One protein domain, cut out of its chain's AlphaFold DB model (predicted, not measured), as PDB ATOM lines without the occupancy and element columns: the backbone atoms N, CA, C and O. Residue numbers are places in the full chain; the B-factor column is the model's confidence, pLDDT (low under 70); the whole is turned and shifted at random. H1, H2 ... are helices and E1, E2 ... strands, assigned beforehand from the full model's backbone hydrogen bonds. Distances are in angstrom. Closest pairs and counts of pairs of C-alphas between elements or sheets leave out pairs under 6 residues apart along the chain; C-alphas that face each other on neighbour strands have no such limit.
ATOM      1  N   ALA A 327     234.787 284.856 244.062       88.75
ATOM      2  CA  ALA A 327     233.570 284.120 244.394       88.75
ATOM      3  C   ALA A 327     232.390 284.466 243.467       88.75
ATOM      4  O   ALA A 327     231.566 283.586 243.185       88.75
ATOM      5  N   LYS A 328     232.333 285.688 242.914       91.94
ATOM      6  CA  LYS A 328     231.332 286.082 241.901       91.94
ATOM      7  C   LYS A 328     231.397 285.208 240.651       91.94
ATOM      8  O   LYS A 328     230.357 284.935 240.058       91.94
ATOM      9  N   THR A 329     232.576 284.717 240.261       90.38
ATOM     10  CA  THR A 329     232.713 283.848 239.075       90.38
ATOM     11  C   THR A 329     232.098 282.462 239.275       90.38
ATOM     12  O   THR A 329     231.578 281.880 238.326       90.38
ATOM     13  N   TYR A 330     232.112 281.954 240.510       86.38
ATOM     14  CA  TYR A 330     231.588 280.631 240.853       86.38
ATOM     15  C   TYR A 330     230.116 280.663 241.257       86.38
ATOM     16  O   TYR A 330     229.369 279.741 240.943       86.38
ATOM     17  N   THR A 331     229.707 281.705 241.979       87.38
ATOM     18  CA  THR A 331     228.377 281.778 242.604       87.38
ATOM     19  C   THR A 331     227.463 282.821 241.969       87.38
ATOM     20  O   THR A 331     226.253 282.750 242.146       87.38
ATOM     21  N   GLY A 332     227.996 283.772 241.200       92.56
ATOM     22  CA  GLY A 332     227.248 284.920 240.691       92.56
ATOM     23  C   GLY A 332     226.997 286.001 241.749       92.56
ATOM     24  O   GLY A 332     227.562 285.987 242.842       92.56
ATOM     25  N   MET A 333     226.135 286.964 241.409       93.94
ATOM     26  CA  MET A 333     225.774 288.086 242.289       93.94
ATOM     27  C   MET A 333     225.098 287.577 243.565       93.94
ATOM     28  O   MET A 333     224.131 286.818 243.480       93.94
ATOM     29  N   GLY A 334     225.539 288.045 244.733       93.06
ATOM     30  CA  GLY A 334     225.052 287.606 246.042       93.06
ATOM     31  C   GLY A 334     223.546 287.785 246.220       93.06
ATOM     32  O   GLY A 334     222.877 286.895 246.730       93.06
ATOM     33  N   LYS A 335     222.976 288.867 245.682       92.94
ATOM     34  CA  LYS A 335     221.520 289.098 245.664       92.94
ATOM     35  C   LYS A 335     220.713 288.028 244.940       92.94
ATOM     36  O   LYS A 335     219.542 287.842 245.250       92.94
ATOM     37  N   ASN A 336     221.319 287.377 243.951       93.75
ATOM     38  CA  ASN A 336     220.661 286.366 243.136       93.75
ATOM     39  C   ASN A 336     220.979 284.961 243.648       93.75
ATOM     40  O   ASN A 336     220.101 284.105 243.656       93.75
ATOM     41  N   SER A 337     222.223 284.728 244.069       93.50
ATOM     42  CA  SER A 337     222.685 283.421 244.534       93.50
ATOM     43  C   SER A 337     222.299 283.123 245.981       93.50
ATOM     44  O   SER A 337     222.012 281.974 246.295       93.50
ATOM     45  N   HIS A 338     222.235 284.149 246.834       94.75
ATOM     46  CA  HIS A 338     221.934 284.053 248.266       94.75
ATOM     47  C   HIS A 338     220.940 285.154 248.698       94.75
ATOM     48  O   HIS A 338     221.262 285.993 249.542       94.75
ATOM     49  N   PRO A 339     219.730 285.223 248.107       93.69
ATOM     50  CA  PRO A 339     218.812 286.351 248.301       93.69
ATOM     51  C   PRO A 339     218.365 286.529 249.757       93.69
ATOM     52  O   PRO A 339     218.192 287.659 250.221       93.69
ATOM     53  N   ASN A 340     218.179 285.423 250.483       94.56
ATOM     54  CA  ASN A 340     217.714 285.451 251.866       94.56
ATOM     55  C   ASN A 340     218.841 285.874 252.806       94.56
ATOM     56  O   ASN A 340     218.655 286.764 253.628       94.56
ATOM     57  N   GLU A 341     220.009 285.257 252.672       94.06
ATOM     58  CA  GLU A 341     221.193 285.534 253.475       94.06
ATOM     59  C   GLU A 341     221.671 286.968 253.246       94.06
ATOM     60  O   GLU A 341     221.875 287.703 254.208       94.06
ATOM     61  N   TRP A 342     221.730 287.407 251.985       94.50
ATOM     62  CA  TRP A 342     222.021 288.792 251.624       94.50
ATOM     63  C   TRP A 342     221.036 289.754 252.289       94.50
ATOM     64  O   TRP A 342     221.439 290.673 252.999       94.50
ATOM     65  N   GLY A 343     219.730 289.532 252.103       94.19
ATOM     66  CA  GLY A 343     218.696 290.376 252.700       94.19
ATOM     67  C   GLY A 343     218.790 290.428 254.228       94.19
ATOM     68  O   GLY A 343     218.683 291.505 254.818       94.19
ATOM     69  N   ASN A 344     219.042 289.286 254.863       95.44
ATOM     70  CA  ASN A 344     219.176 289.171 256.310       95.44
ATOM     71  C   ASN A 344     220.412 289.909 256.834       95.44
ATOM     72  O   ASN A 344     220.269 290.686 257.775       95.44
ATOM     73  N   SER A 345     221.586 289.744 256.213       92.44
ATOM     74  CA  SER A 345     222.809 290.458 256.607       92.44
ATOM     75  C   SER A 345     222.646 291.972 256.487       92.44
ATOM     76  O   SER A 345     222.986 292.711 257.410       92.44
ATOM     77  N   ILE A 346     222.054 292.451 255.390       94.56
ATOM     78  CA  ILE A 346     221.806 293.884 255.182       94.56
ATOM     79  C   ILE A 346     220.842 294.440 256.235       94.56
ATOM     80  O   ILE A 346     221.062 295.527 256.774       94.56
ATOM     81  N   ASN A 347     219.765 293.709 256.532       95.62
ATOM     82  CA  ASN A 347     218.793 294.128 257.536       95.62
ATOM     83  C   ASN A 347     219.394 294.116 258.947       95.62
ATOM     84  O   ASN A 347     219.156 295.049 259.708       95.62
ATOM     85  N   ASP A 348     220.197 293.106 259.288       94.75
ATOM     86  CA  ASP A 348     220.902 293.023 260.569       94.75
ATOM     87  C   ASP A 348     221.872 294.200 260.762       94.75
ATOM     88  O   ASP A 348     221.819 294.876 261.789       94.75
ATOM     89  N   LEU A 349     222.678 294.523 259.745       94.88
ATOM     90  CA  LEU A 349     223.579 295.679 259.763       94.88
ATOM     91  C   LEU A 349     222.817 296.994 259.986       94.88
ATOM     92  O   LEU A 349     223.168 297.775 260.873       94.88
ATOM     93  N   ARG A 350     221.724 297.215 259.245       96.06
ATOM     94  CA  ARG A 350     220.871 298.406 259.412       96.06
ATOM     95  C   ARG A 350     220.249 298.479 260.805       96.06
ATOM     96  O   ARG A 350     220.240 299.546 261.414       96.06
ATOM     97  N   ASN A 351     219.774 297.353 261.336       95.75
ATOM     98  CA  ASN A 351     219.205 297.277 262.683       95.75
ATOM     99  C   ASN A 351     220.244 297.574 263.775       95.75
ATOM    100  O   ASN A 351     219.897 298.121 264.819       95.75
ATOM    101  N   LYS A 352     221.521 297.265 263.521       93.38
ATOM    102  CA  LYS A 352     222.658 297.603 264.391       93.38
ATOM    103  C   LYS A 352     223.172 299.037 264.207       93.38
ATOM    104  O   LYS A 352     224.162 299.417 264.831       93.38
ATOM    105  N   GLY A 353     222.493 299.847 263.392       93.31
ATOM    106  CA  GLY A 353     222.816 301.258 263.179       93.31
ATOM    107  C   GLY A 353     223.950 301.505 262.184       93.31
ATOM    108  O   GLY A 353     224.503 302.602 262.181       93.31
ATOM    109  N   VAL A 354     224.299 300.514 261.358       95.69
ATOM    110  CA  VAL A 354     225.259 300.678 260.258       95.69
ATOM    111  C   VAL A 354     224.555 301.332 259.071       95.69
ATOM    112  O   VAL A 354     223.483 300.894 258.643       95.69
ATOM    113  N   GLU A 355     225.160 302.374 258.511       95.94
ATOM    114  CA  GLU A 355     224.703 302.964 257.259       95.94
ATOM    115  C   GLU A 355     225.121 302.065 256.090       95.94
ATOM    116  O   GLU A 355     226.303 301.906 255.805       95.94
ATOM    117  N   VAL A 356     224.154 301.466 255.397       94.56
ATOM    118  CA  VAL A 356     224.433 300.583 254.256       94.56
ATOM    119  C   VAL A 356     224.135 301.309 252.949       94.56
ATOM    120  O   VAL A 356     222.965 301.529 252.614       94.56
ATOM    121  N   VAL A 357     225.190 301.646 252.206       93.38
ATOM    122  CA  VAL A 357     225.133 302.342 250.917       93.38
ATOM    123  C   VAL A 357     225.382 301.342 249.796       93.38
ATOM    124  O   VAL A 357     226.492 300.857 249.605       93.38
ATOM    125  N   GLU A 358     224.347 301.061 249.012       91.44
ATOM    126  CA  GLU A 358     224.410 300.067 247.946       91.44
ATOM    127  C   GLU A 358     224.316 300.720 246.565       91.44
ATOM    128  O   GLU A 358     223.417 301.528 246.308       91.44
ATOM    129  N   LYS A 359     225.242 300.378 245.663       88.94
ATOM    130  CA  LYS A 359     225.307 300.929 244.301       88.94
ATOM    131  C   LYS A 359     225.482 299.798 243.281       88.94
ATOM    132  O   LYS A 359     226.315 298.943 243.522       88.94
ATOM    133  N   PRO A 360     224.782 299.799 242.129       77.31
ATOM    134  CA  PRO A 360     224.864 298.711 241.139       77.31
ATOM    135  C   PRO A 360     226.234 298.472 240.485       77.31
ATOM    136  O   PRO A 360     226.376 297.485 239.795       77.31
ATOM    137  N   ASN A 361     227.188 299.395 240.620       77.75
ATOM    138  CA  ASN A 361     228.588 299.246 240.198       77.75
ATOM    139  C   ASN A 361     229.449 299.992 241.225       77.75
ATOM    140  O   ASN A 361     230.063 301.023 240.938       77.75
ATOM    141  N   GLY A 362     229.295 299.587 242.481       78.69
ATOM    142  CA  GLY A 362     229.911 300.232 243.634       78.69
ATOM    143  C   GLY A 362     231.348 299.779 243.869       78.69
ATOM    144  O   GLY A 362     231.877 298.918 243.177       78.69
ATOM    145  N   THR A 363     231.974 300.354 244.889       84.50
ATOM    146  CA  THR A 363     233.156 299.768 245.526       84.50
ATOM    147  C   THR A 363     232.707 299.083 246.805       84.50
ATOM    148  O   THR A 363     231.893 299.653 247.539       84.50
ATOM    149  N   MET A 364     233.253 297.902 247.078       91.25
ATOM    150  CA  MET A 364     233.148 297.288 248.397       91.25
ATOM    151  C   MET A 364     234.029 298.070 249.377       91.25
ATOM    152  O   MET A 364     235.095 298.562 248.992       91.25
ATOM    153  N   GLY A 365     233.547 298.278 250.598       89.94
ATOM    154  CA  GLY A 365     234.384 298.843 251.644       89.94
ATOM    155  C   GLY A 365     233.637 299.207 252.918       89.94
ATOM    156  O   GLY A 365     232.600 299.876 252.889       89.94
ATOM    157  N   TYR A 366     234.227 298.839 254.044       92.62
ATOM    158  CA  TYR A 366     233.844 299.305 255.368       92.62
ATOM    159  C   TYR A 366     234.528 300.627 255.750       92.62
ATOM    160  O   TYR A 366     235.735 300.807 255.588       92.62
ATOM    161  N   ALA A 367     233.753 301.546 256.325       89.81
ATOM    162  CA  ALA A 367     234.246 302.750 256.976       89.81
ATOM    163  C   ALA A 367     233.880 302.730 258.477       89.81
ATOM    164  O   ALA A 367     232.690 302.675 258.814       89.81
ATOM    165  N   PRO A 368     234.878 302.821 259.378       87.44
ATOM    166  CA  PRO A 368     234.662 302.895 260.819       87.44
ATOM    167  C   PRO A 368     233.788 304.069 261.254       87.44
ATOM    168  O   PRO A 368     233.746 305.127 260.614       87.44
ATOM    169  N   LYS A 369     233.156 303.912 262.420       85.75
ATOM    170  CA  LYS A 369     232.449 305.005 263.096       85.75
ATOM    171  C   LYS A 369     233.388 306.188 263.352       85.75
ATOM    172  O   LYS A 369     234.541 306.008 263.742       85.75
ATOM    173  N   ASN A 370     232.860 307.404 263.225       82.12
ATOM    174  CA  ASN A 370     233.511 308.622 263.710       82.12
ATOM    175  C   ASN A 370     232.509 309.532 264.443       82.12
ATOM    176  O   ASN A 370     231.331 309.200 264.568       82.12
ATOM    177  N   ASP A 371     232.974 310.683 264.931       79.31
ATOM    178  CA  ASP A 371     232.154 311.628 265.706       79.31
ATOM    179  C   ASP A 371     230.947 312.188 264.933       79.31
ATOM    180  O   ASP A 371     229.990 312.670 265.539       79.31
ATOM    181  N   PHE A 372     230.979 312.123 263.600       82.56
ATOM    182  CA  PHE A 372     229.979 312.735 262.727       82.56
ATOM    183  C   PHE A 372     229.102 311.716 261.994       82.56
ATOM    184  O   PHE A 372     227.999 312.068 261.580       82.56
ATOM    185  N   HIS A 373     229.567 310.474 261.835       85.44
ATOM    186  CA  HIS A 373     228.890 309.453 261.039       85.44
ATOM    187  C   HIS A 373     228.902 308.086 261.743       85.44
ATOM    188  O   HIS A 373     229.912 307.714 262.355       85.44
ATOM    189  N   PRO A 374     227.798 307.316 261.653       91.88
ATOM    190  CA  PRO A 374     227.794 305.915 262.065       91.88
ATOM    191  C   PRO A 374     228.787 305.092 261.219       91.88
ATOM    192  O   PRO A 374     229.246 305.576 260.182       91.88
ATOM    193  N   PRO A 375     229.116 303.850 261.627       92.88
ATOM    194  CA  PRO A 375     229.820 302.931 260.739       92.88
ATOM    195  C   PRO A 375     229.070 302.812 259.412       92.88
ATOM    196  O   PRO A 375     227.838 302.742 259.411       92.88
ATOM    197  N   GLN A 376     229.798 302.768 258.301       94.94
ATOM    198  CA  GLN A 376     229.210 302.707 256.967       94.94
ATOM    199  C   GLN A 376     229.757 301.507 256.191       94.94
ATOM    200  O   GLN A 376     230.960 301.268 256.181       94.94
ATOM    201  N   LEU A 377     228.872 300.771 255.517       95.19
ATOM    202  CA  LEU A 377     229.225 299.728 254.555       95.19
ATOM    203  C   LEU A 377     228.880 300.214 253.146       95.19
ATOM    204  O   LEU A 377     227.709 300.464 252.848       95.19
ATOM    205  N   ASN A 378     229.880 300.328 252.277       94.00
ATOM    206  CA  ASN A 378     229.682 300.520 250.847       94.00
ATOM    207  C   ASN A 378     229.646 299.154 250.163       94.00
ATOM    208  O   ASN A 378     230.546 298.338 250.349       94.00
ATOM    209  N   ILE A 379     228.583 298.905 249.400       92.62
ATOM    210  CA  ILE A 379     228.326 297.612 248.770       92.62
ATOM    211  C   ILE A 379     228.139 297.806 247.273       92.62
ATOM    212  O   ILE A 379     227.287 298.586 246.829       92.62
ATOM    213  N   ASP A 380     228.906 297.049 246.498       92.69
ATOM    214  CA  ASP A 380     228.605 296.813 245.098       92.69
ATOM    215  C   ASP A 380     227.427 295.837 244.976       92.69
ATOM    216  O   ASP A 380     227.470 294.700 245.444       92.69
ATOM    217  N   GLY A 381     226.347 296.289 244.345       87.88
ATOM    218  CA  GLY A 381     225.113 295.527 244.181       87.88
ATOM    219  C   GLY A 381     225.271 294.286 243.301       87.88
ATOM    220  O   GLY A 381     224.374 293.442 243.302       87.88
ATOM    221  N   GLU A 382     226.384 294.174 242.573       92.75
ATOM    222  CA  GLU A 382     226.747 292.977 241.821       92.75
ATOM    223  C   GLU A 382     227.799 292.091 242.506       92.75
ATOM    224  O   GLU A 382     228.192 291.077 241.919       92.75
ATOM    225  N   ALA A 383     228.273 292.441 243.703       94.56
ATOM    226  CA  ALA A 383     229.238 291.628 244.435       94.56
ATOM    227  C   ALA A 383     228.654 290.263 244.820       94.56
ATOM    228  O   ALA A 383     227.436 290.078 244.934       94.56
ATOM    229  N   SER A 384     229.529 289.285 245.022       96.06
ATOM    230  CA  SER A 384     229.182 287.981 245.568       96.06
ATOM    231  C   SER A 384     228.774 288.087 247.036       96.06
ATOM    232  O   SER A 384     229.100 289.041 247.745       96.06
ATOM    233  N   TYR A 385     228.067 287.067 247.523       94.31
ATOM    234  CA  TYR A 385     227.751 286.977 248.948       94.31
ATOM    235  C   TYR A 385     229.023 286.878 249.812       94.31
ATOM    236  O   TYR A 385     229.064 287.452 250.895       94.31
ATOM    237  N   SER A 386     230.082 286.236 249.304       92.00
ATOM    238  CA  SER A 386     231.394 286.154 249.966       92.00
ATOM    239  C   SER A 386     231.977 287.542 250.251       92.00
ATOM    240  O   SER A 386     232.312 287.846 251.394       92.00
ATOM    241  N   ALA A 387     231.964 288.426 249.250       94.38
ATOM    242  CA  ALA A 387     232.452 289.794 249.390       94.38
ATOM    243  C   ALA A 387     231.615 290.627 250.382       94.38
ATOM    244  O   ALA A 387     232.157 291.451 251.113       94.38
ATOM    245  N   LEU A 388     230.296 290.406 250.474       95.06
ATOM    246  CA  LEU A 388     229.478 291.047 251.516       95.06
ATOM    247  C   LEU A 388     229.919 290.616 252.922       95.06
ATOM    248  O   LEU A 388     230.004 291.447 253.827       95.06
ATOM    249  N   ILE A 389     230.186 289.323 253.106       89.19
ATOM    250  CA  ILE A 389     230.626 288.775 254.391       89.19
ATOM    251  C   ILE A 389     232.014 289.291 254.772       89.19
ATOM    252  O   ILE A 389     232.240 289.568 255.949       89.19
ATOM    253  N   HIS A 390     232.898 289.489 253.793       93.00
ATOM    254  CA  HIS A 390     234.190 290.142 253.994       93.00
ATOM    255  C   HIS A 390     234.018 291.524 254.643       93.00
ATOM    256  O   HIS A 390     234.512 291.773 255.742       93.00
ATOM    257  N   GLU A 391     233.234 292.407 254.020       94.44
ATOM    258  CA  GLU A 391     233.015 293.762 254.546       94.44
ATOM    259  C   GLU A 391     232.265 293.756 255.883       94.44
ATOM    260  O   GLU A 391     232.553 294.544 256.788       94.44
ATOM    261  N   GLN A 392     231.314 292.835 256.052       92.12
ATOM    262  CA  GLN A 392     230.629 292.645 257.327       92.12
ATOM    263  C   GLN A 392     231.605 292.246 258.445       92.12
ATOM    264  O   GLN A 392     231.426 292.685 259.583       92.12
ATOM    265  N   GLN A 393     232.635 291.449 258.148       89.62
ATOM    266  CA  GLN A 393     233.637 291.055 259.135       89.62
ATOM    267  C   GLN A 393     234.481 292.249 259.596       89.62
ATOM    268  O   GLN A 393     234.717 292.371 260.798       89.62
ATOM    269  N   HIS A 394     234.831 293.182 258.704       88.88
ATOM    270  CA  HIS A 394     235.496 294.437 259.090       88.88
ATOM    271  C   HIS A 394     234.682 295.235 260.117       88.88
ATOM    272  O   HIS A 394     235.227 295.719 261.112       88.88
ATOM    273  N   TYR A 395     233.360 295.309 259.936       93.19
ATOM    274  CA  TYR A 395     232.465 295.913 260.928       93.19
ATOM    275  C   TYR A 395     232.469 295.163 262.268       93.19
ATOM    276  O   TYR A 395     232.524 295.794 263.325       93.19
ATOM    277  N   LEU A 396     232.402 293.828 262.246       85.56
ATOM    278  CA  LEU A 396     232.398 293.019 263.469       85.56
ATOM    279  C   LEU A 396     233.707 293.165 264.255       85.56
ATOM    280  O   LEU A 396     233.668 293.255 265.483       85.56
ATOM    281  N   ASP A 397     234.838 293.246 263.561       76.81
ATOM    282  CA  ASP A 397     236.156 293.439 264.164       76.81
ATOM    283  C   ASP A 397     236.297 294.816 264.826       76.81
ATOM    284  O   ASP A 397     236.876 294.934 265.909       76.81
ATOM    285  N   ASP A 398     235.748 295.859 264.201       87.81
ATOM    286  CA  ASP A 398     235.728 297.219 264.746       87.81
ATOM    287  C   ASP A 398     234.763 297.329 265.943       87.81
ATOM    288  O   ASP A 398     235.105 297.896 266.986       87.81
ATOM    289  N   LEU A 399     233.584 296.701 265.843       88.06
ATOM    290  CA  LEU A 399     232.606 296.601 266.932       88.06
ATOM    291  C   LEU A 399     233.195 295.883 268.152       88.06
ATOM    292  O   LEU A 399     233.034 296.365 269.274       88.06
ATOM    293  N   ALA A 400     233.894 294.762 267.951       81.38
ATOM    294  CA  ALA A 400     234.507 293.979 269.027       81.38
ATOM    295  C   ALA A 400     235.537 294.785 269.836       81.38
ATOM    296  O   ALA A 400     235.758 294.509 271.015       81.38
ATOM    297  N   LYS A 401     236.132 295.810 269.218       82.69
ATOM    298  CA  LYS A 401     237.112 296.712 269.837       82.69
ATOM    299  C   LYS A 401     236.493 298.018 270.346       82.69
ATOM    300  O   LYS A 401     237.210 298.872 270.859       82.69
ATOM    301  N   GLY A 402     235.174 298.178 270.227       85.75
ATOM    302  CA  GLY A 402     234.451 299.359 270.697       85.75
ATOM    303  C   GLY A 402     234.566 300.578 269.781       85.75
ATOM    304  O   GLY A 402     234.450 301.699 270.272       85.75
ATOM    305  N   PHE A 403     234.765 300.377 268.475       88.81
ATOM    306  CA  PHE A 403     234.937 301.436 267.473       88.81
ATOM    307  C   PHE A 403     236.097 302.403 267.779       88.81
ATOM    308  O   PHE A 403     235.875 303.608 267.930       88.81
ATOM    309  N   PRO A 404     237.345 301.912 267.868       82.44
ATOM    310  CA  PRO A 404     238.518 302.741 268.156       82.44
ATOM    311  C   PRO A 404     238.841 303.767 267.052       82.44
ATOM    312  O   PRO A 404     239.652 304.666 267.269       82.44
ATOM    313  N   GLY A 405     238.204 303.656 265.882       81.50
ATOM    314  CA  GLY A 405     238.294 304.625 264.796       81.50
ATOM    315  C   GLY A 405     239.507 304.432 263.882       81.50
ATOM    316  O   GLY A 405     240.328 303.524 264.035       81.50
ATOM    317  N   ASN A 406     239.612 305.314 262.888       79.25
ATOM    318  CA  ASN A 406     240.554 305.184 261.772       79.25
ATOM    319  C   ASN A 406     242.028 305.145 262.199       79.25
ATOM    320  O   ASN A 406     242.790 304.344 261.664       79.25
ATOM    321  N   GLU A 407     242.444 305.969 263.165       72.06
ATOM    322  CA  GLU A 407     243.846 306.009 263.615       72.06
ATOM    323  C   GLU A 407     244.325 304.673 264.185       72.06
ATOM    324  O   GLU A 407     245.498 304.329 264.051       72.06
ATOM    325  N   PHE A 408     243.421 303.913 264.801       74.19
ATOM    326  CA  PHE A 408     243.700 302.570 265.280       74.19
ATOM    327  C   PHE A 408     243.578 301.546 264.146       74.19
ATOM    328  O   PHE A 408     244.491 300.748 263.939       74.19
ATOM    329  N   ASN A 409     242.485 301.582 263.380       66.06
ATOM    330  CA  ASN A 409     242.186 300.567 262.363       66.06
ATOM    331  C   ASN A 409     243.181 300.570 261.192       66.06
ATOM    332  O   ASN A 409     243.518 299.508 260.678       66.06
ATOM    333  N   TYR A 410     243.720 301.734 260.813       72.31
ATOM    334  CA  TYR A 410     244.715 301.841 259.739       72.31
ATOM    335  C   TYR A 410     246.154 301.549 260.180       72.31
ATOM    336  O   TYR A 410     247.062 301.576 259.346       72.31
ATOM    337  N   GLN A 411     246.394 301.235 261.458       64.44
ATOM    338  CA  GLN A 411     247.694 300.703 261.864       64.44
ATOM    339  C   GLN A 411     247.926 299.370 261.156       64.44
ATOM    340  O   GLN A 411     247.054 298.506 261.150       64.44
ATOM    341  N   ILE A 412     249.126 299.190 260.600       50.00
ATOM    342  CA  ILE A 412     249.500 298.029 259.776       50.00
ATOM    343  C   ILE A 412     249.072 296.702 260.422       50.00
ATOM    344  O   ILE A 412     248.440 295.881 259.765       50.00
ATOM    345  N   LYS A 413     249.361 296.516 261.719       48.16
ATOM    346  CA  LYS A 413     249.000 295.306 262.481       48.16
ATOM    347  C   LYS A 413     247.486 295.071 262.506       48.16
ATOM    348  O   LYS A 413     247.032 293.965 262.238       48.16
ATOM    349  N   ASN A 414     246.716 296.117 262.797       59.62
ATOM    350  CA  ASN A 414     245.264 296.029 262.928       59.62
ATOM    351  C   ASN A 414     244.586 295.804 261.581       59.62
ATOM    352  O   ASN A 414     243.658 295.004 261.506       59.62
ATOM    353  N   ARG A 415     245.088 296.454 260.527       64.25
ATOM    354  CA  ARG A 415     244.571 296.300 259.172       64.25
ATOM    355  C   ARG A 415     244.813 294.891 258.642       64.25
ATOM    356  O   ARG A 415     243.868 294.245 258.226       64.25
ATOM    357  N   ILE A 416     246.036 294.364 258.756       50.16
ATOM    358  CA  ILE A 416     246.345 292.981 258.345       50.16
ATOM    359  C   ILE A 416     245.484 291.968 259.101       50.16
ATOM    360  O   ILE A 416     245.005 291.014 258.496       50.16
ATOM    361  N   GLN A 417     245.285 292.166 260.408       52.34
ATOM    362  CA  GLN A 417     244.435 291.281 261.202       52.34
ATOM    363  C   GLN A 417     242.976 291.314 260.732       52.34
ATOM    364  O   GLN A 417     242.357 290.259 260.636       52.34
ATOM    365  N   ALA A 418     242.442 292.503 260.443       64.94
ATOM    366  CA  ALA A 418     241.077 292.659 259.956       64.94
ATOM    367  C   ALA A 418     240.896 292.015 258.570       64.94
ATOM    368  O   ALA A 418     239.986 291.208 258.389       64.94
ATOM    369  N   GLU A 419     241.825 292.255 257.632       73.38
ATOM    370  CA  GLU A 419     241.801 291.595 256.316       73.38
ATOM    371  C   GLU A 419     241.902 290.070 256.450       73.38
ATOM    372  O   GLU A 419     241.159 289.336 255.805       73.38
ATOM    373  N   LEU A 420     242.787 289.562 257.318       56.84
ATOM    374  CA  LEU A 420     242.906 288.124 257.564       56.84
ATOM    375  C   LEU A 420     241.579 287.539 258.055       56.84
ATOM    376  O   LEU A 420     241.122 286.532 257.519       56.84
ATOM    377  N   ASN A 421     240.953 288.160 259.055       60.22
ATOM    378  CA  ASN A 421     239.672 287.704 259.587       60.22
ATOM    379  C   ASN A 421     238.598 287.665 258.491       60.22
ATOM    380  O   ASN A 421     237.855 286.685 258.400       60.22
ATOM    381  N   ALA A 422     238.543 288.701 257.653       68.31
ATOM    382  CA  ALA A 422     237.586 288.821 256.564       68.31
ATOM    383  C   ALA A 422     237.795 287.747 255.482       68.31
ATOM    384  O   ALA A 422     236.881 286.961 255.220       68.31
ATOM    385  N   TYR A 423     239.013 287.597 254.949       70.31
ATOM    386  CA  TYR A 423     239.322 286.547 253.971       70.31
ATOM    387  C   TYR A 423     239.132 285.133 254.533       70.31
ATOM    388  O   TYR A 423     238.712 284.237 253.803       70.31
ATOM    389  N   MET A 424     239.380 284.899 255.826       64.75
ATOM    390  CA  MET A 424     239.129 283.588 256.435       64.75
ATOM    391  C   MET A 424     237.640 283.220 256.447       64.75
ATOM    392  O   MET A 424     237.314 282.039 256.317       64.75
ATOM    393  N   LYS A 425     236.726 284.197 256.545       69.94
ATOM    394  CA  LYS A 425     235.286 283.938 256.379       69.94
ATOM    395  C   LYS A 425     234.951 283.519 254.954       69.94
ATOM    396  O   LYS A 425     234.200 282.566 254.763       69.94
ATOM    397  N   GLU A 426     235.539 284.183 253.969       80.00
ATOM    398  CA  GLU A 426     235.357 283.835 252.560       80.00
ATOM    399  C   GLU A 426     235.900 282.438 252.235       80.00
ATOM    400  O   GLU A 426     235.223 281.631 251.595       80.00
ATOM    401  N   ILE A 427     237.098 282.114 252.733       61.06
ATOM    402  CA  ILE A 427     237.724 280.797 252.567       61.06
ATOM    403  C   ILE A 427     236.861 279.714 253.215       61.06
ATOM    404  O   ILE A 427     236.595 278.695 252.582       61.06
ATOM    405  N   GLN A 428     236.352 279.950 254.428       58.22
ATOM    406  CA  GLN A 428     235.460 279.010 255.106       58.22
ATOM    407  C   GLN A 428     234.200 278.720 254.273       58.22
ATOM    408  O   GLN A 428     233.796 277.561 254.162       58.22
ATOM    409  N   LEU A 429     233.594 279.743 253.661       65.50
ATOM    410  CA  LEU A 429     232.442 279.568 252.768       65.50
ATOM    411  C   LEU A 429     232.811 278.739 251.528       65.50
ATOM    412  O   LEU A 429     232.070 277.830 251.146       65.50
ATOM    413  N   ALA A 430     233.968 279.008 250.920       60.66
ATOM    414  CA  ALA A 430     234.454 278.258 249.765       60.66
ATOM    415  C   ALA A 430     234.739 276.782 250.102       60.66
ATOM    416  O   ALA A 430     234.369 275.889 249.334       60.66
ATOM    417  N   GLU A 431     235.348 276.507 251.256       54.31
ATOM    418  CA  GLU A 431     235.641 275.151 251.733       54.31
ATOM    419  C   GLU A 431     234.374 274.363 252.069       54.31
ATOM    420  O   GLU A 431     234.265 273.197 251.686       54.31
ATOM    421  N   GLN A 432     233.388 274.993 252.716       62.44
ATOM    422  CA  GLN A 432     232.082 274.380 252.991       62.44
ATOM    423  C   GLN A 432     231.342 273.998 251.704       62.44
ATOM    424  O   GLN A 432     230.650 272.981 251.666       62.44
ATOM    425  N   ALA A 433     231.535 274.767 250.631       66.81
ATOM    426  CA  ALA A 433     231.032 274.446 249.298       66.81
ATOM    427  C   ALA A 433     231.893 273.407 248.543       66.81
ATOM    428  O   ALA A 433     231.594 273.078 247.395       66.81
ATOM    429  N   GLY A 434     232.978 272.903 249.144       59.69
ATOM    430  CA  GLY A 434     233.920 271.970 248.520       59.69
ATOM    431  C   GLY A 434     234.807 272.591 247.432       59.69
ATOM    432  O   GLY A 434     235.480 271.864 246.697       59.69
ATOM    433  N   ASN A 435     234.836 273.922 247.307       59.88
ATOM    434  CA  ASN A 435     235.521 274.636 246.230       59.88
ATOM    435  C   ASN A 435     236.951 275.044 246.625       59.88
ATOM    436  O   ASN A 435     237.244 276.199 246.936       59.88
ATOM    437  N   LYS A 436     237.867 274.071 246.562       55.81
ATOM    438  CA  LYS A 436     239.291 274.260 246.901       55.81
ATOM    439  C   LYS A 436     240.012 275.270 246.001       55.81
ATOM    440  O   LYS A 436     240.955 275.917 246.442       55.81
ATOM    441  N   THR A 437     239.589 275.416 244.744       67.56
ATOM    442  CA  THR A 437     240.190 276.388 243.815       67.56
ATOM    443  C   THR A 437     239.874 277.820 244.237       67.56
ATOM    444  O   THR A 437     240.787 278.638 244.308       67.56
ATOM    445  N   LEU A 438     238.614 278.100 244.578       69.44
ATOM    446  CA  LEU A 438     238.201 279.403 245.096       69.44
ATOM    447  C   LEU A 438     238.877 279.717 246.438       69.44
ATOM    448  O   LEU A 438     239.376 280.823 246.615       69.44
ATOM    449  N   ALA A 439     238.960 278.740 247.348       50.47
ATOM    450  CA  ALA A 439     239.658 278.902 248.627       50.47
ATOM    451  C   ALA A 439     241.127 279.330 248.433       50.47
ATOM    452  O   ALA A 439     241.589 280.280 249.064       50.47
ATOM    453  N   ASN A 440     241.841 278.697 247.494       53.50
ATOM    454  CA  ASN A 440     243.218 279.073 247.166       53.50
ATOM    455  C   ASN A 440     243.317 280.485 246.565       53.50
ATOM    456  O   ASN A 440     244.202 281.244 246.945       53.50
ATOM    457  N   GLN A 441     242.404 280.861 245.663       70.06
ATOM    458  CA  GLN A 441     242.384 282.203 245.062       70.06
ATOM    459  C   GLN A 441     242.116 283.304 246.098       70.06
ATOM    460  O   GLN A 441     242.771 284.343 246.077       70.06
ATOM    461  N   LEU A 442     241.194 283.072 247.033       61.66
ATOM    462  CA  LEU A 442     240.919 283.992 248.141       61.66
ATOM    463  C   LEU A 442     242.138 284.141 249.058       61.66
ATOM    464  O   LEU A 442     242.489 285.251 249.451       61.66
ATOM    465  N   PHE A 443     242.844 283.042 249.339       57.22
ATOM    466  CA  PHE A 443     244.097 283.098 250.087       57.22
ATOM    467  C   PHE A 443     245.184 283.886 249.339       57.22
ATOM    468  O   PHE A 443     245.889 284.697 249.937       57.22
ATOM    469  N   GLU A 444     245.308 283.710 248.022       65.12
ATOM    470  CA  GLU A 444     246.215 284.520 247.207       65.12
ATOM    471  C   GLU A 444     245.872 286.015 247.251       65.12
ATOM    472  O   GLU A 444     246.784 286.841 247.321       65.12
ATOM    473  N   ASN A 445     244.586 286.371 247.227       74.06
ATOM    474  CA  ASN A 445     244.134 287.757 247.351       74.06
ATOM    475  C   ASN A 445     244.509 288.354 248.706       74.06
ATOM    476  O   ASN A 445     245.121 289.420 248.733       74.06
ATOM    477  N   TYR A 446     244.266 287.629 249.804       70.75
ATOM    478  CA  TYR A 446     244.735 288.028 251.131       70.75
ATOM    479  C   TYR A 446     246.241 288.297 251.135       70.75
ATOM    480  O   TYR A 446     246.706 289.320 251.637       70.75
ATOM    481  N   VAL A 447     247.032 287.394 250.546       51.19
ATOM    482  CA  VAL A 447     248.486 287.561 250.494       51.19
ATOM    483  C   VAL A 447     248.872 288.812 249.696       51.19
ATOM    484  O   VAL A 447     249.787 289.528 250.115       51.19
ATOM    485  N   ARG A 448     248.193 289.109 248.580       68.75
ATOM    486  CA  ARG A 448     248.424 290.334 247.793       68.75
ATOM    487  C   ARG A 448     248.072 291.585 248.586       68.75
ATOM    488  O   ARG A 448     248.902 292.483 248.671       68.75
ATOM    489  N   GLU A 449     246.904 291.619 249.208       67.19
ATOM    490  CA  GLU A 449     246.432 292.762 249.984       67.19
ATOM    491  C   GLU A 449     247.302 293.019 251.217       67.19
ATOM    492  O   GLU A 449     247.748 294.141 251.459       67.19
ATOM    493  N   ARG A 450     247.688 291.961 251.933       58.19
ATOM    494  CA  ARG A 450     248.681 292.041 253.007       58.19
ATOM    495  C   ARG A 450     249.997 292.634 252.503       58.19
ATOM    496  O   ARG A 450     250.578 293.493 253.165       58.19
ATOM    497  N   ASN A 451     250.487 292.186 251.346       52.12
ATOM    498  CA  ASN A 451     251.718 292.716 250.762       52.12
ATOM    499  C   ASN A 451     251.557 294.190 250.348       52.12
ATOM    500  O   ASN A 451     252.480 294.975 250.558       52.12
ATOM    501  N   GLN A 452     250.392 294.589 249.840       65.75
ATOM    502  CA  GLN A 452     250.070 295.982 249.537       65.75
ATOM    503  C   GLN A 452     250.060 296.847 250.809       65.75
ATOM    504  O   GLN A 452     250.648 297.925 250.818       65.75
ATOM    505  N   ILE A 453     249.479 296.368 251.915       57.75
ATOM    506  CA  ILE A 453     249.473 297.074 253.210       57.75
ATOM    507  C   ILE A 453     250.891 297.212 253.781       57.75
ATOM    508  O   ILE A 453     251.245 298.261 254.318       57.75
ATOM    509  N   LEU A 454     251.708 296.160 253.673       42.91
ATOM    510  CA  LEU A 454     253.068 296.129 254.218       42.91
ATOM    511  C   LEU A 454     254.072 296.946 253.401       42.91
ATOM    512  O   LEU A 454     254.990 297.532 253.976       42.91
ATOM    513  N   TYR A 455     253.942 296.937 252.074       48.34
ATOM    514  CA  TYR A 455     254.989 297.411 251.167       48.34
ATOM    515  C   TYR A 455     254.541 298.525 250.213       48.34
ATOM    516  O   TYR A 455     255.400 299.149 249.592       48.34
ATOM    517  N   GLY A 456     253.240 298.808 250.112       45.53
ATOM    518  CA  GLY A 456     252.694 299.899 249.299       45.53
ATOM    519  C   GLY A 456     252.798 299.701 247.783       45.53
ATOM    520  O   GLY A 456     252.783 300.699 247.063       45.53
TER     521      GLY A 456
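AT A GLANCE: This is residues 327 to 456 of the 457 residues of an uncharacterized protein of Isobaculum melis (UniProt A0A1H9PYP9). A small three-stranded sheet, E1 E3 E2, has helices H3 and H4 over one of its faces and its other face bare of helices; a long helical hairpin, H6 and H7, packs on H4 through H6. H4 is the core piece, between the sheet and the hairpin, and the short H1 and H2 pack at its first residues. The printed part has 130 residues, in the order H1 H2 H3 E1 E2 E3 H4 H5 H6 H7; the sheet is mixed and the class is mostly helix. It is compact, with a radius of gyration of the C-alphas of 14.5 A and spans of 41 by 35 by 25 A.

IN THESE COORDINATES: Find C-alpha 355 at (224.703, 302.964, 257.259), where E1, residues 355 to 359, begins and runs 13.1 A. E3, residues 376 to 380, covers 13.3 A, and E2 is residues 365 to 367. H3, residues 339 to 351, covers 18.1 A, and H4, residues 385 to 400, covers 22.3 A. H6, residues 412 to 432, runs 30.1 A, and H7, residues 436 to 455, runs 28.3 A to C-alpha 455 at (254.989, 297.411, 251.167). The short helices are H1, residues 327 to 331, H2, residues 334 to 337, and H5, residues 406 to 409.

HOW THE PARTS SIT: Look first at inner strand E3: E1 is its parallel neighbour, with N 357 and O 377 2.9 A apart. E2 and E3 form an antiparallel hairpin, with N 367 and O 376 2.8 A apart. H3 and H4 lie on the same face, making two layers, helices on one face of a sheet. H4 is over E2 at a height over the sheet of 8.9 A; the C-alphas of Tyr 366 and Glu 391 are closest, 5.7 A. H3 is over E1, its closest C-alphas those of Arg 350 and Val 356, 6.6 A. H4 is the hub: it touches H6 at His 390 and Ala 422, C-alphas 4.5 A apart, at a steep tilt of 42 degrees, opposite ways. Residues 385 to 387 alone touch H1, and 385 to 388 alone touch H2. H6 and H7 touch as a helical hairpin, a shallow tilt of 6 degrees, with C-alphas 427 and 439 closest, 4.8 A. H5 touches no helix. Every O i to N i+4 pair is within hydrogen-bond range in H1, H3, H4, H6 and H7; H2 and H5 are too short for one.

THE WHOLE: The C-alphas farthest apart, of Phe 372 and Gly 434, are 43.3 A apart. The printed part has no cut and no long link. Mean pLDDT of the printed part is 79.3; 41 residues are under 70, among them 427 to 440 and 447 to 456.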